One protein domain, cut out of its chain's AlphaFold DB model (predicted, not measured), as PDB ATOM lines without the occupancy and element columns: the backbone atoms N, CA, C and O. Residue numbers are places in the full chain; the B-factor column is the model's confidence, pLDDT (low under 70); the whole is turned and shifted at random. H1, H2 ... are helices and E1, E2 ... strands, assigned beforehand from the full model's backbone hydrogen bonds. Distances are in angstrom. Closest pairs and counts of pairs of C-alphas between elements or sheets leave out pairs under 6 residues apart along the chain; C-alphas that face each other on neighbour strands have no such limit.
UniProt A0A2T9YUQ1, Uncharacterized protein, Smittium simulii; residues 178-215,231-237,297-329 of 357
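Overview. This is residues 178 to 215, 231 to 237 and 297 to 329 of the 357 residues of an uncharacterized protein of Smittium simulii (UniProt A0A2T9YUQ1). A small, twisted sheet of four strands forms a slab bare of helices on both faces, and three short helices spread away from it in different directions, none of them touching another. Residues 201 to 209, of which 207 to 209 belong to H1, stick out. The 78 printed residues hold three named helices and four named strands, in the order E1 E2 H1 E3 H2 E4 H3, a mixed class; the sheet, E3 E2 E1 E4, is antiparallel throughout. The whole is only just loose, close to extended, with a radius of gyration of the C-alphas of 17.0 A, and flat, spanning 52 by 41 by 17 A.

Arrangement. Inner strands E1, residues 182 to 186, and E2, residues 191 to 197, form a hairpin, antiparallel at 171 degrees; N 184 and O 193 are 2.9 A apart, within hydrogen-bond range. Edge strand E3, residues 231 to 235, is antiparallel to E2 at 163 degrees, with N 194 and O 234 at 2.8 A. Edge strand E4, residues 308 to 310, is antiparallel to E1 at 139 degrees, with N 308 and O 185 at 2.8 A. H2, residues 297 to 304, is only just not on the sheet, with 4 pairs of C-alphas within 10 A; its closest C-alpha to E1 is that of Ile 302, 7.9 A from that of Lys 186. H1, residues 207 to 215, and H3, residues 318 to 325, are not on the sheet. In H1, H2 and H3 every O i to N i+4 pair is within hydrogen-bond range.

Along the chain. E1 begins at C-alpha 182 (176.864, 259.078, 327.144) and measures 13.8 A, E2 19.7 A, E3 13.2 A and E4 6.4 A. H1 measures 12.1 A, H2 10.2 A and H3 10.7 A, ending at C-alpha 325 (196.010, 245.976, 317.863).

Size, cuts and confidence. The C-alphas farthest apart, of Gln 208 and Ala 329, are 53.6 A apart. Residues 216 to 230 and 238 to 296 are not printed; the gaps are 13.6 A and 17.5 A between C-alphas. Of the links printed whole, none is long. No printed residue has a pLDDT under 70.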
ATOM      1  N   GLN A 178     186.308 265.250 331.969       83.94
ATOM      2  CA  GLN A 178     185.504 265.553 330.784       83.94
ATOM      3  C   GLN A 178     185.337 264.330 329.871       83.94
ATOM      4  O   GLN A 178     185.083 264.479 328.676       83.94
ATOM      5  N   THR A 179     185.482 263.112 330.394       88.94
ATOM      6  CA  THR A 179     185.162 261.908 329.619       88.94
ATOM      7  C   THR A 179     183.664 261.873 329.311       88.94
ATOM      8  O   THR A 179     182.868 262.076 330.234       88.94
ATOM      9  N   PRO A 180     183.254 261.602 328.060       91.44
ATOM     10  CA  PRO A 180     181.847 261.505 327.699       91.44
ATOM     11  C   PRO A 180     181.081 260.536 328.606       91.44
ATOM     12  O   PRO A 180     181.472 259.381 328.766       91.44
ATOM     13  N   SER A 181     179.978 261.000 329.190       88.19
ATOM     14  CA  SER A 181     179.102 260.199 330.051       88.19
ATOM     15  C   SER A 181     178.128 259.338 329.248       88.19
ATOM     16  O   SER A 181     177.665 258.302 329.723       88.19
ATOM     17  N   SER A 182     177.798 259.764 328.029       91.38
ATOM     18  CA  SER A 182     176.864 259.078 327.144       91.38
ATOM     19  C   SER A 182     177.263 259.319 325.696       91.38
ATOM     20  O   SER A 182     177.535 260.451 325.294       91.38
ATOM     21  N   VAL A 183     177.297 258.249 324.904       94.94
ATOM     22  CA  VAL A 183     177.564 258.316 323.468       94.94
ATOM     23  C   VAL A 183     176.422 257.638 322.735       94.94
ATOM     24  O   VAL A 183     176.010 256.530 323.077       94.94
ATOM     25  N   LYS A 184     175.895 258.307 321.714       95.62
ATOM     26  CA  LYS A 184     174.810 257.787 320.882       95.62
ATOM     27  C   LYS A 184     175.171 257.936 319.421       95.62
ATOM     28  O   LYS A 184     175.780 258.925 319.028       95.62
ATOM     29  N   ILE A 185     174.768 256.968 318.610       95.56
ATOM     30  CA  ILE A 185     174.973 256.988 317.164       95.56
ATOM     31  C   ILE A 185     173.671 256.718 316.420       95.56
ATOM     32  O   ILE A 185     172.861 255.884 316.827       95.56
ATOM     33  N   LYS A 186     173.511 257.397 315.292       95.50
ATOM     34  CA  LYS A 186     172.588 257.045 314.220       95.50
ATOM     35  C   LYS A 186     173.396 256.386 313.088       95.50
ATOM     36  O   LYS A 186     174.099 257.096 312.366       95.50
ATOM     37  N   PRO A 187     173.406 255.044 312.982       91.50
ATOM     38  CA  PRO A 187     174.369 254.305 312.157       91.50
ATOM     39  C   PRO A 187     174.253 254.517 310.637       91.50
ATOM     40  O   PRO A 187     175.238 254.336 309.935       91.50
ATOM     41  N   ASN A 188     173.079 254.871 310.119       90.56
ATOM     42  CA  ASN A 188     172.825 255.111 308.697       90.56
ATOM     43  C   ASN A 188     173.104 256.562 308.299       90.56
ATOM     44  O   ASN A 188     173.541 256.818 307.180       90.56
ATOM     45  N   SER A 189     172.810 257.518 309.182       90.31
ATOM     46  CA  SER A 189     173.096 258.939 308.948       90.31
ATOM     47  C   SER A 189     174.482 259.376 309.419       90.31
ATOM     48  O   SER A 189     174.876 260.503 309.129       90.31
ATOM     49  N   ASP A 190     175.229 258.499 310.096       91.00
ATOM     50  CA  ASP A 190     176.580 258.743 310.609       91.00
ATOM     51  C   ASP A 190     176.678 259.920 311.592       91.00
ATOM     52  O   ASP A 190     177.721 260.569 311.723       91.00
ATOM     53  N   ILE A 191     175.588 260.179 312.314       93.81
ATOM     54  CA  ILE A 191     175.521 261.224 313.335       93.81
ATOM     55  C   ILE A 191     175.820 260.608 314.690       93.81
ATOM     56  O   ILE A 191     175.226 259.604 315.076       93.81
ATOM     57  N   ILE A 192     176.742 261.227 315.411       95.19
ATOM     58  CA  ILE A 192     177.187 260.801 316.728       95.19
ATOM     59  C   ILE A 192     176.990 261.969 317.674       95.19
ATOM     60  O   ILE A 192     177.353 263.104 317.367       95.19
ATOM     61  N   GLU A 193     176.398 261.677 318.819       95.31
ATOM     62  CA  GLU A 193     176.180 262.628 319.888       95.31
ATOM     63  C   GLU A 193     176.966 262.173 321.112       95.31
ATOM     64  O   GLU A 193     176.850 261.023 321.539       95.31
ATOM     65  N   LEU A 194     177.795 263.070 321.637       93.75
ATOM     66  CA  LEU A 194     178.585 262.856 322.836       93.75
ATOM     67  C   LEU A 194     178.103 263.825 323.903       93.75
ATOM     68  O   LEU A 194     178.139 265.041 323.723       93.75
ATOM     69  N   GLU A 195     177.683 263.281 325.026       94.19
ATOM     70  CA  GLU A 195     177.318 264.042 326.205       94.19
ATOM     71  C   GLU A 195     178.539 264.100 327.117       94.19
ATOM     72  O   GLU A 195     179.030 263.075 327.581       94.19
ATOM     73  N   THR A 196     179.091 265.294 327.300       92.19
ATOM     74  CA  THR A 196     180.351 265.520 328.009       92.19
ATOM     75  C   THR A 196     180.097 266.352 329.260       92.19
ATOM     76  O   THR A 196     179.509 267.431 329.152       92.19
ATOM     77  N   PRO A 197     180.537 265.910 330.446       92.38
ATOM     78  CA  PRO A 197     180.395 266.702 331.656       92.38
ATOM     79  C   PRO A 197     181.256 267.974 331.605       92.38
ATOM     80  O   PRO A 197     182.337 268.035 331.013       92.38
ATOM     81  N   ILE A 198     180.745 269.020 332.242       90.56
ATOM     82  CA  ILE A 198     181.410 270.302 332.443       90.56
ATOM     83  C   ILE A 198     181.908 270.339 333.882       90.56
ATOM     84  O   ILE A 198     181.153 270.074 334.817       90.56
ATOM     85  N   GLU A 199     183.157 270.749 334.079       89.69
ATOM     86  CA  GLU A 199     183.705 270.920 335.419       89.69
ATOM     87  C   GLU A 199     183.034 272.106 336.135       89.69
ATOM     88  O   GLU A 199     183.297 273.278 335.844       89.69
ATOM     89  N   THR A 200     182.146 271.802 337.085       90.75
ATOM     90  CA  THR A 200     181.346 272.809 337.805       90.75
ATOM     91  C   THR A 200     182.018 273.334 339.075       90.75
ATOM     92  O   THR A 200     181.529 274.296 339.684       90.75
ATOM     93  N   THR A 201     183.137 272.729 339.492       90.50
ATOM     94  CA  THR A 201     183.935 273.200 340.636       90.50
ATOM     95  C   THR A 201     184.977 274.248 340.242       90.50
ATOM     96  O   THR A 201     185.435 275.004 341.101       90.50
ATOM     97  N   HIS A 202     185.314 274.341 338.952       90.75
ATOM     98  CA  HIS A 202     186.346 275.245 338.458       90.75
ATOM     99  C   HIS A 202     185.963 276.724 338.639       90.75
ATOM    100  O   HIS A 202     184.812 277.117 338.463       90.75
ATOM    101  N   ALA A 203     186.954 277.584 338.903       92.69
ATOM    102  CA  ALA A 203     186.745 279.019 339.143       92.69
ATOM    103  C   ALA A 203     186.107 279.769 337.953       92.69
ATOM    104  O   ALA A 203     185.475 280.807 338.134       92.69
ATOM    105  N   MET A 204     186.257 279.239 336.736       92.81
ATOM    106  CA  MET A 204     185.637 279.791 335.522       92.81
ATOM    107  C   MET A 204     184.149 279.429 335.376       92.81
ATOM    108  O   MET A 204     183.469 279.994 334.518       92.81
ATOM    109  N   TYR A 205     183.621 278.522 336.202       93.88
ATOM    110  CA  TYR A 205     182.216 278.133 336.169       93.88
ATOM    111  C   TYR A 205     181.378 278.987 337.133       93.88
ATOM    112  O   TYR A 205     181.552 278.966 338.352       93.88
ATOM    113  N   SER A 206     180.406 279.730 336.598       93.94
ATOM    114  CA  SER A 206     179.465 280.506 337.412       93.94
ATOM    115  C   SER A 206     178.226 279.678 337.748       93.94
ATOM    116  O   SER A 206     177.330 279.522 336.918       93.94
ATOM    117  N   LYS A 207     178.124 279.218 339.001       92.06
ATOM    118  CA  LYS A 207     176.964 278.446 339.488       92.06
ATOM    119  C   LYS A 207     175.637 279.194 339.346       92.06
ATOM    120  O   LYS A 207     174.625 278.580 339.028       92.06
ATOM    121  N   GLN A 208     175.643 280.518 339.515       91.56
ATOM    122  CA  GLN A 208     174.450 281.348 339.335       91.56
ATOM    123  C   GLN A 208     173.944 281.298 337.885       91.56
ATOM    124  O   GLN A 208     172.761 281.054 337.654       91.56
ATOM    125  N   LYS A 209     174.839 281.478 336.901       91.25
ATOM    126  CA  LYS A 209     174.477 281.369 335.477       91.25
ATOM    127  C   LYS A 209     174.095 279.937 335.109       91.25
ATOM    128  O   LYS A 209     173.099 279.738 334.423       91.25
ATOM    129  N   GLY A 210     174.839 278.952 335.612       91.75
ATOM    130  CA  GLY A 210     174.554 277.535 335.400       91.75
ATOM    131  C   GLY A 210     173.163 277.131 335.884       91.75
ATOM    132  O   GLY A 210     172.445 276.440 335.168       91.75
ATOM    133  N   SER A 211     172.745 277.612 337.057       90.31
ATOM    134  CA  SER A 211     171.393 277.384 337.582       90.31
ATOM    135  C   SER A 211     170.319 278.072 336.732       90.31
ATOM    136  O   SER A 211     169.314 277.450 336.390       90.31
ATOM    137  N   SER A 212     170.552 279.321 336.309       89.25
ATOM    138  CA  SER A 212     169.618 280.044 335.434       89.25
ATOM    139  C   SER A 212     169.412 279.349 334.084       89.25
ATOM    140  O   SER A 212     168.295 279.338 333.574       89.25
ATOM    141  N   LEU A 213     170.469 278.779 333.499       89.12
ATOM    142  CA  LEU A 213     170.389 278.038 332.237       89.12
ATOM    143  C   LEU A 213     169.675 276.695 332.421       89.12
ATOM    144  O   LEU A 213     168.793 276.356 331.632       89.12
ATOM    145  N   ALA A 214     169.997 275.963 333.490       88.00
ATOM    146  CA  ALA A 214     169.354 274.689 333.800       88.00
ATOM    147  C   ALA A 214     167.844 274.831 334.051       88.00
ATOM    148  O   ALA A 214     167.073 273.961 333.646       88.00
ATOM    149  N   ALA A 215     167.409 275.939 334.660       84.50
ATOM    150  CA  ALA A 215     165.992 276.225 334.880       84.50
ATOM    151  C   ALA A 215     165.189 276.304 333.567       84.50
ATOM    152  O   ALA A 215     164.047 275.856 333.527       84.50
ATOM    153  N   THR A 231     176.451 269.767 331.873       91.44
ATOM    154  CA  THR A 231     176.628 268.843 330.762       91.44
ATOM    155  C   THR A 231     176.579 269.581 329.433       91.44
ATOM    156  O   THR A 231     175.726 270.440 329.205       91.44
ATOM    157  N   GLN A 232     177.507 269.247 328.545       91.81
ATOM    158  CA  GLN A 232     177.602 269.770 327.194       91.81
ATOM    159  C   GLN A 232     177.387 268.645 326.184       91.81
ATOM    160  O   GLN A 232     178.099 267.647 326.191       91.81
ATOM    161  N   THR A 233     176.463 268.847 325.254       92.56
ATOM    162  CA  THR A 233     176.230 267.918 324.144       92.56
ATOM    163  C   THR A 233     177.022 268.348 322.914       92.56
ATOM    164  O   THR A 233     176.928 269.498 322.475       92.56
ATOM    165  N   TRP A 234     177.806 267.437 322.342       93.31
ATOM    166  CA  TRP A 234     178.493 267.608 321.064       93.31
ATOM    167  C   TRP A 234     177.849 266.714 320.018       93.31
ATOM    168  O   TRP A 234     177.792 265.502 320.188       93.31
ATOM    169  N   THR A 235     177.419 267.305 318.910       94.06
ATOM    170  CA  THR A 235     176.823 266.576 317.789       94.06
ATOM    171  C   THR A 235     177.769 266.624 316.598       94.06
ATOM    172  O   THR A 235     178.257 267.694 316.225       94.06
ATOM    173  N   SER A 236     178.048 265.465 316.006       94.94
ATOM    174  CA  SER A 236     178.887 265.364 314.817       94.94
ATOM    175  C   SER A 236     178.126 265.754 313.551       94.94
ATOM    176  O   SER A 236     176.901 265.660 313.466       94.94
ATOM    177  N   PHE A 237     178.889 266.137 312.528       90.56
ATOM    178  CA  PHE A 237     178.388 266.309 311.171       90.56
ATOM    179  C   PHE A 237     179.235 265.462 310.218       90.56
ATOM    180  O   PHE A 237     180.451 265.662 310.154       90.56
ATOM    181  N   LYS A 297     162.775 265.839 303.526       83.44
ATOM    182  CA  LYS A 297     162.714 264.374 303.618       83.44
ATOM    183  C   LYS A 297     164.012 263.775 304.150       83.44
ATOM    184  O   LYS A 297     163.961 262.812 304.906       83.44
ATOM    185  N   ILE A 298     165.163 264.353 303.801       83.31
ATOM    186  CA  ILE A 298     166.455 263.914 304.346       83.31
ATOM    187  C   ILE A 298     166.491 264.143 305.862       83.31
ATOM    188  O   ILE A 298     166.843 263.230 306.603       83.31
ATOM    189  N   ARG A 299     166.073 265.325 306.335       85.88
ATOM    190  CA  ARG A 299     165.959 265.623 307.772       85.88
ATOM    191  C   ARG A 299     164.991 264.677 308.467       85.88
ATOM    192  O   ARG A 299     165.349 264.133 309.501       85.88
ATOM    193  N   GLN A 300     163.828 264.429 307.866       88.81
ATOM    194  CA  GLN A 300     162.844 263.489 308.399       88.81
ATOM    195  C   GLN A 300     163.431 262.079 308.522       88.81
ATOM    196  O   GLN A 300     163.327 261.473 309.578       88.81
ATOM    197  N   LYS A 301     164.121 261.577 307.492       88.06
ATOM    198  CA  LYS A 301     164.760 260.255 307.532       88.06
ATOM    199  C   LYS A 301     165.841 260.167 308.614       88.06
ATOM    200  O   LYS A 301     165.960 259.140 309.272       88.06
ATOM    201  N   ILE A 302     166.626 261.232 308.794       89.44
ATOM    202  CA  ILE A 302     167.615 261.319 309.875       89.44
ATOM    203  C   ILE A 302     166.908 261.321 311.232       89.44
ATOM    204  O   ILE A 302     167.361 260.650 312.149       89.44
ATOM    205  N   GLU A 303     165.816 262.065 311.388       89.56
ATOM    206  CA  GLU A 303     165.056 262.161 312.637       89.56
ATOM    207  C   GLU A 303     164.385 260.834 313.012       89.56
ATOM    208  O   GLU A 303     164.507 260.410 314.160       89.56
ATOM    209  N   GLU A 304     163.775 260.159 312.034       92.81
ATOM    210  CA  GLU A 304     163.141 258.840 312.161       92.81
ATOM    211  C   GLU A 304     164.135 257.727 312.518       92.81
ATOM    212  O   GLU A 304     163.740 256.686 313.045       92.81
ATOM    213  N   GLU A 305     165.424 257.924 312.240       93.69
ATOM    214  CA  GLU A 305     166.446 256.948 312.576       93.69
ATOM    215  C   GLU A 305     166.634 256.819 314.103       93.69
ATOM    216  O   GLU A 305     166.909 257.821 314.777       93.69
ATOM    217  N   PRO A 306     166.547 255.594 314.664       94.88
ATOM    218  CA  PRO A 306     166.701 255.383 316.094       94.88
ATOM    219  C   PRO A 306     168.150 255.587 316.548       94.88
ATOM    220  O   PRO A 306     169.106 255.191 315.880       94.88
ATOM    221  N   TRP A 307     168.302 256.152 317.743       95.69
ATOM    222  CA  TRP A 307     169.591 256.237 318.419       95.69
ATOM    223  C   TRP A 307     170.016 254.870 318.954       95.69
ATOM    224  O   TRP A 307     169.255 254.199 319.649       95.69
ATOM    225  N   THR A 308     171.258 254.491 318.676       96.31
ATOM    226  CA  THR A 308     171.932 253.352 319.303       96.31
ATOM    227  C   THR A 308     172.884 253.882 320.364       96.31
ATOM    228  O   THR A 308     173.736 254.717 320.065       96.31
ATOM    229  N   GLN A 309     172.732 253.418 321.602       96.00
ATOM    230  CA  GLN A 309     173.648 253.770 322.683       96.00
ATOM    231  C   GLN A 309     174.976 253.035 322.486       96.00
ATOM    232  O   GLN A 309     174.986 251.840 322.189       96.00
ATOM    233  N   LEU A 310     176.078 253.752 322.667       94.12
ATOM    234  CA  LEU A 310     177.430 253.214 322.670       94.12
ATOM    235  C   LEU A 310     178.066 253.427 324.041       94.12
ATOM    236  O   LEU A 310     177.747 254.379 324.758       94.12
ATOM    237  N   GLU A 311     178.984 252.532 324.373       92.81
ATOM    238  CA  GLU A 311     179.869 252.675 325.518       92.81
ATOM    239  C   GLU A 311     181.146 253.398 325.084       92.81
ATOM    240  O   GLU A 311     181.682 253.143 324.001       92.81
ATOM    241  N   TYR A 312     181.592 254.344 325.908       91.94
ATOM    242  CA  TYR A 312     182.821 255.084 325.671       91.94
ATOM    243  C   TYR A 312     183.972 254.411 326.413       91.94
ATOM    244  O   TYR A 312     183.925 254.260 327.632       91.94
ATOM    245  N   PHE A 313     185.016 254.070 325.666       91.75
ATOM    246  CA  PHE A 313     186.281 253.588 326.200       91.75
ATOM    247  C   PHE A 313     187.354 254.639 325.929       91.75
ATOM    248  O   PHE A 313     187.502 255.114 324.801       91.75
ATOM    249  N   ASP A 314     188.071 255.029 326.980       89.38
ATOM    250  CA  ASP A 314     189.153 256.007 326.886       89.38
ATOM    251  C   ASP A 314     190.369 255.419 326.151       89.38
ATOM    252  O   ASP A 314     190.515 254.200 326.037       89.38
ATOM    253  N   PHE A 315     191.272 256.268 325.662       86.75
ATOM    254  CA  PHE A 315     192.461 255.828 324.925       86.75
ATOM    255  C   PHE A 315     193.423 254.993 325.787       86.75
ATOM    256  O   PHE A 315     194.180 254.191 325.245       86.75
ATOM    257  N   GLU A 316     193.384 255.149 327.114       88.25
ATOM    258  CA  GLU A 316     194.189 254.361 328.060       88.25
ATOM    259  C   GLU A 316     193.558 253.005 328.415       88.25
ATOM    260  O   GLU A 316     194.197 252.190 329.085       88.25
ATOM    261  N   SER A 317     192.317 252.742 327.993       91.50
ATOM    262  CA  SER A 317     191.598 251.526 328.375       91.50
ATOM    263  C   SER A 317     192.151 250.270 327.686       91.50
ATOM    264  O   SER A 317     192.771 250.319 326.618       91.50
ATOM    265  N   GLU A 318     191.926 249.105 328.295       93.94
ATOM    266  CA  GLU A 318     192.361 247.824 327.729       93.94
ATOM    267  C   GLU A 318     191.603 247.495 326.435       93.94
ATOM    268  O   GLU A 318     192.199 247.036 325.459       93.94
ATOM    269  N   GLU A 319     190.310 247.814 326.384       93.31
ATOM    270  CA  GLU A 319     189.447 247.625 325.219       93.31
ATOM    271  C   GLU A 319     189.947 248.444 324.023       93.31
ATOM    272  O   GLU A 319     190.061 247.918 322.910       93.31
ATOM    273  N   SER A 320     190.327 249.704 324.255       93.06
ATOM    274  CA  SER A 320     190.925 250.567 323.232       93.06
ATOM    275  C   SER A 320     192.240 249.993 322.706       93.06
ATOM    276  O   SER A 320     192.453 249.955 321.491       93.06
ATOM    277  N   ASN A 321     193.098 249.467 323.587       91.62
ATOM    278  CA  ASN A 321     194.358 248.826 323.199       91.62
ATOM    279  C   ASN A 321     194.143 247.525 322.399       91.62
ATOM    280  O   ASN A 321     194.845 247.263 321.410       91.62
ATOM    281  N   ALA A 322     193.145 246.724 322.775       91.75
ATOM    282  CA  ALA A 322     192.775 245.509 322.056       91.75
ATOM    283  C   ALA A 322     192.282 245.827 320.635       91.75
ATOM    284  O   ALA A 322     192.706 245.184 319.671       91.75
ATOM    285  N   VAL A 323     191.440 246.854 320.482       91.38
ATOM    286  CA  VAL A 323     190.962 247.320 319.170       91.38
ATOM    287  C   VAL A 323     192.096 247.953 318.357       91.38
ATOM    288  O   VAL A 323     192.208 247.688 317.159       91.38
ATOM    289  N   PHE A 324     192.980 248.724 318.992       91.06
ATOM    290  CA  PHE A 324     194.151 249.316 318.340       91.06
ATOM    291  C   PHE A 324     195.054 248.248 317.713       91.06
ATOM    292  O   PHE A 324     195.516 248.404 316.583       91.06
ATOM    293  N   THR A 325     195.223 247.107 318.384       88.69
ATOM    294  CA  THR A 325     196.010 245.976 317.863       88.69
ATOM    295  C   THR A 325     195.432 245.412 316.554       88.69
ATOM    296  O   THR A 325     196.174 244.940 315.692       88.69
ATOM    297  N   GLN A 326     194.118 245.526 316.332       88.31
ATOM    298  CA  GLN A 326     193.463 245.063 315.099       88.31
ATOM    299  C   GLN A 326     193.738 245.962 313.882       88.31
ATOM    300  O   GLN A 326     193.468 245.558 312.742       88.31
ATOM    301  N   LEU A 327     194.281 247.168 314.093       88.31
ATOM    302  CA  LEU A 327     194.702 248.063 313.011       88.31
ATOM    303  C   LEU A 327     195.959 247.546 312.301       88.31
ATOM    304  O   LEU A 327     196.173 247.862 311.129       88.31
ATOM    305  N   PHE A 328     196.757 246.704 312.963       87.94
ATOM    306  CA  PHE A 328     197.911 246.064 312.348       87.94
ATOM    307  C   PHE A 328     197.490 244.890 311.454       87.94
ATOM    308  O   PHE A 328     196.545 244.146 311.732       87.94
ATOM    309  N   ALA A 329     198.197 244.720 310.338       83.81
ATOM    310  CA  ALA A 329     197.938 243.629 309.410       83.81
ATOM    311  C   ALA A 329     198.499 242.311 309.964       83.81
ATOM    312  O   ALA A 329     199.710 242.142 310.075       83.81
TER     313      ALA A 329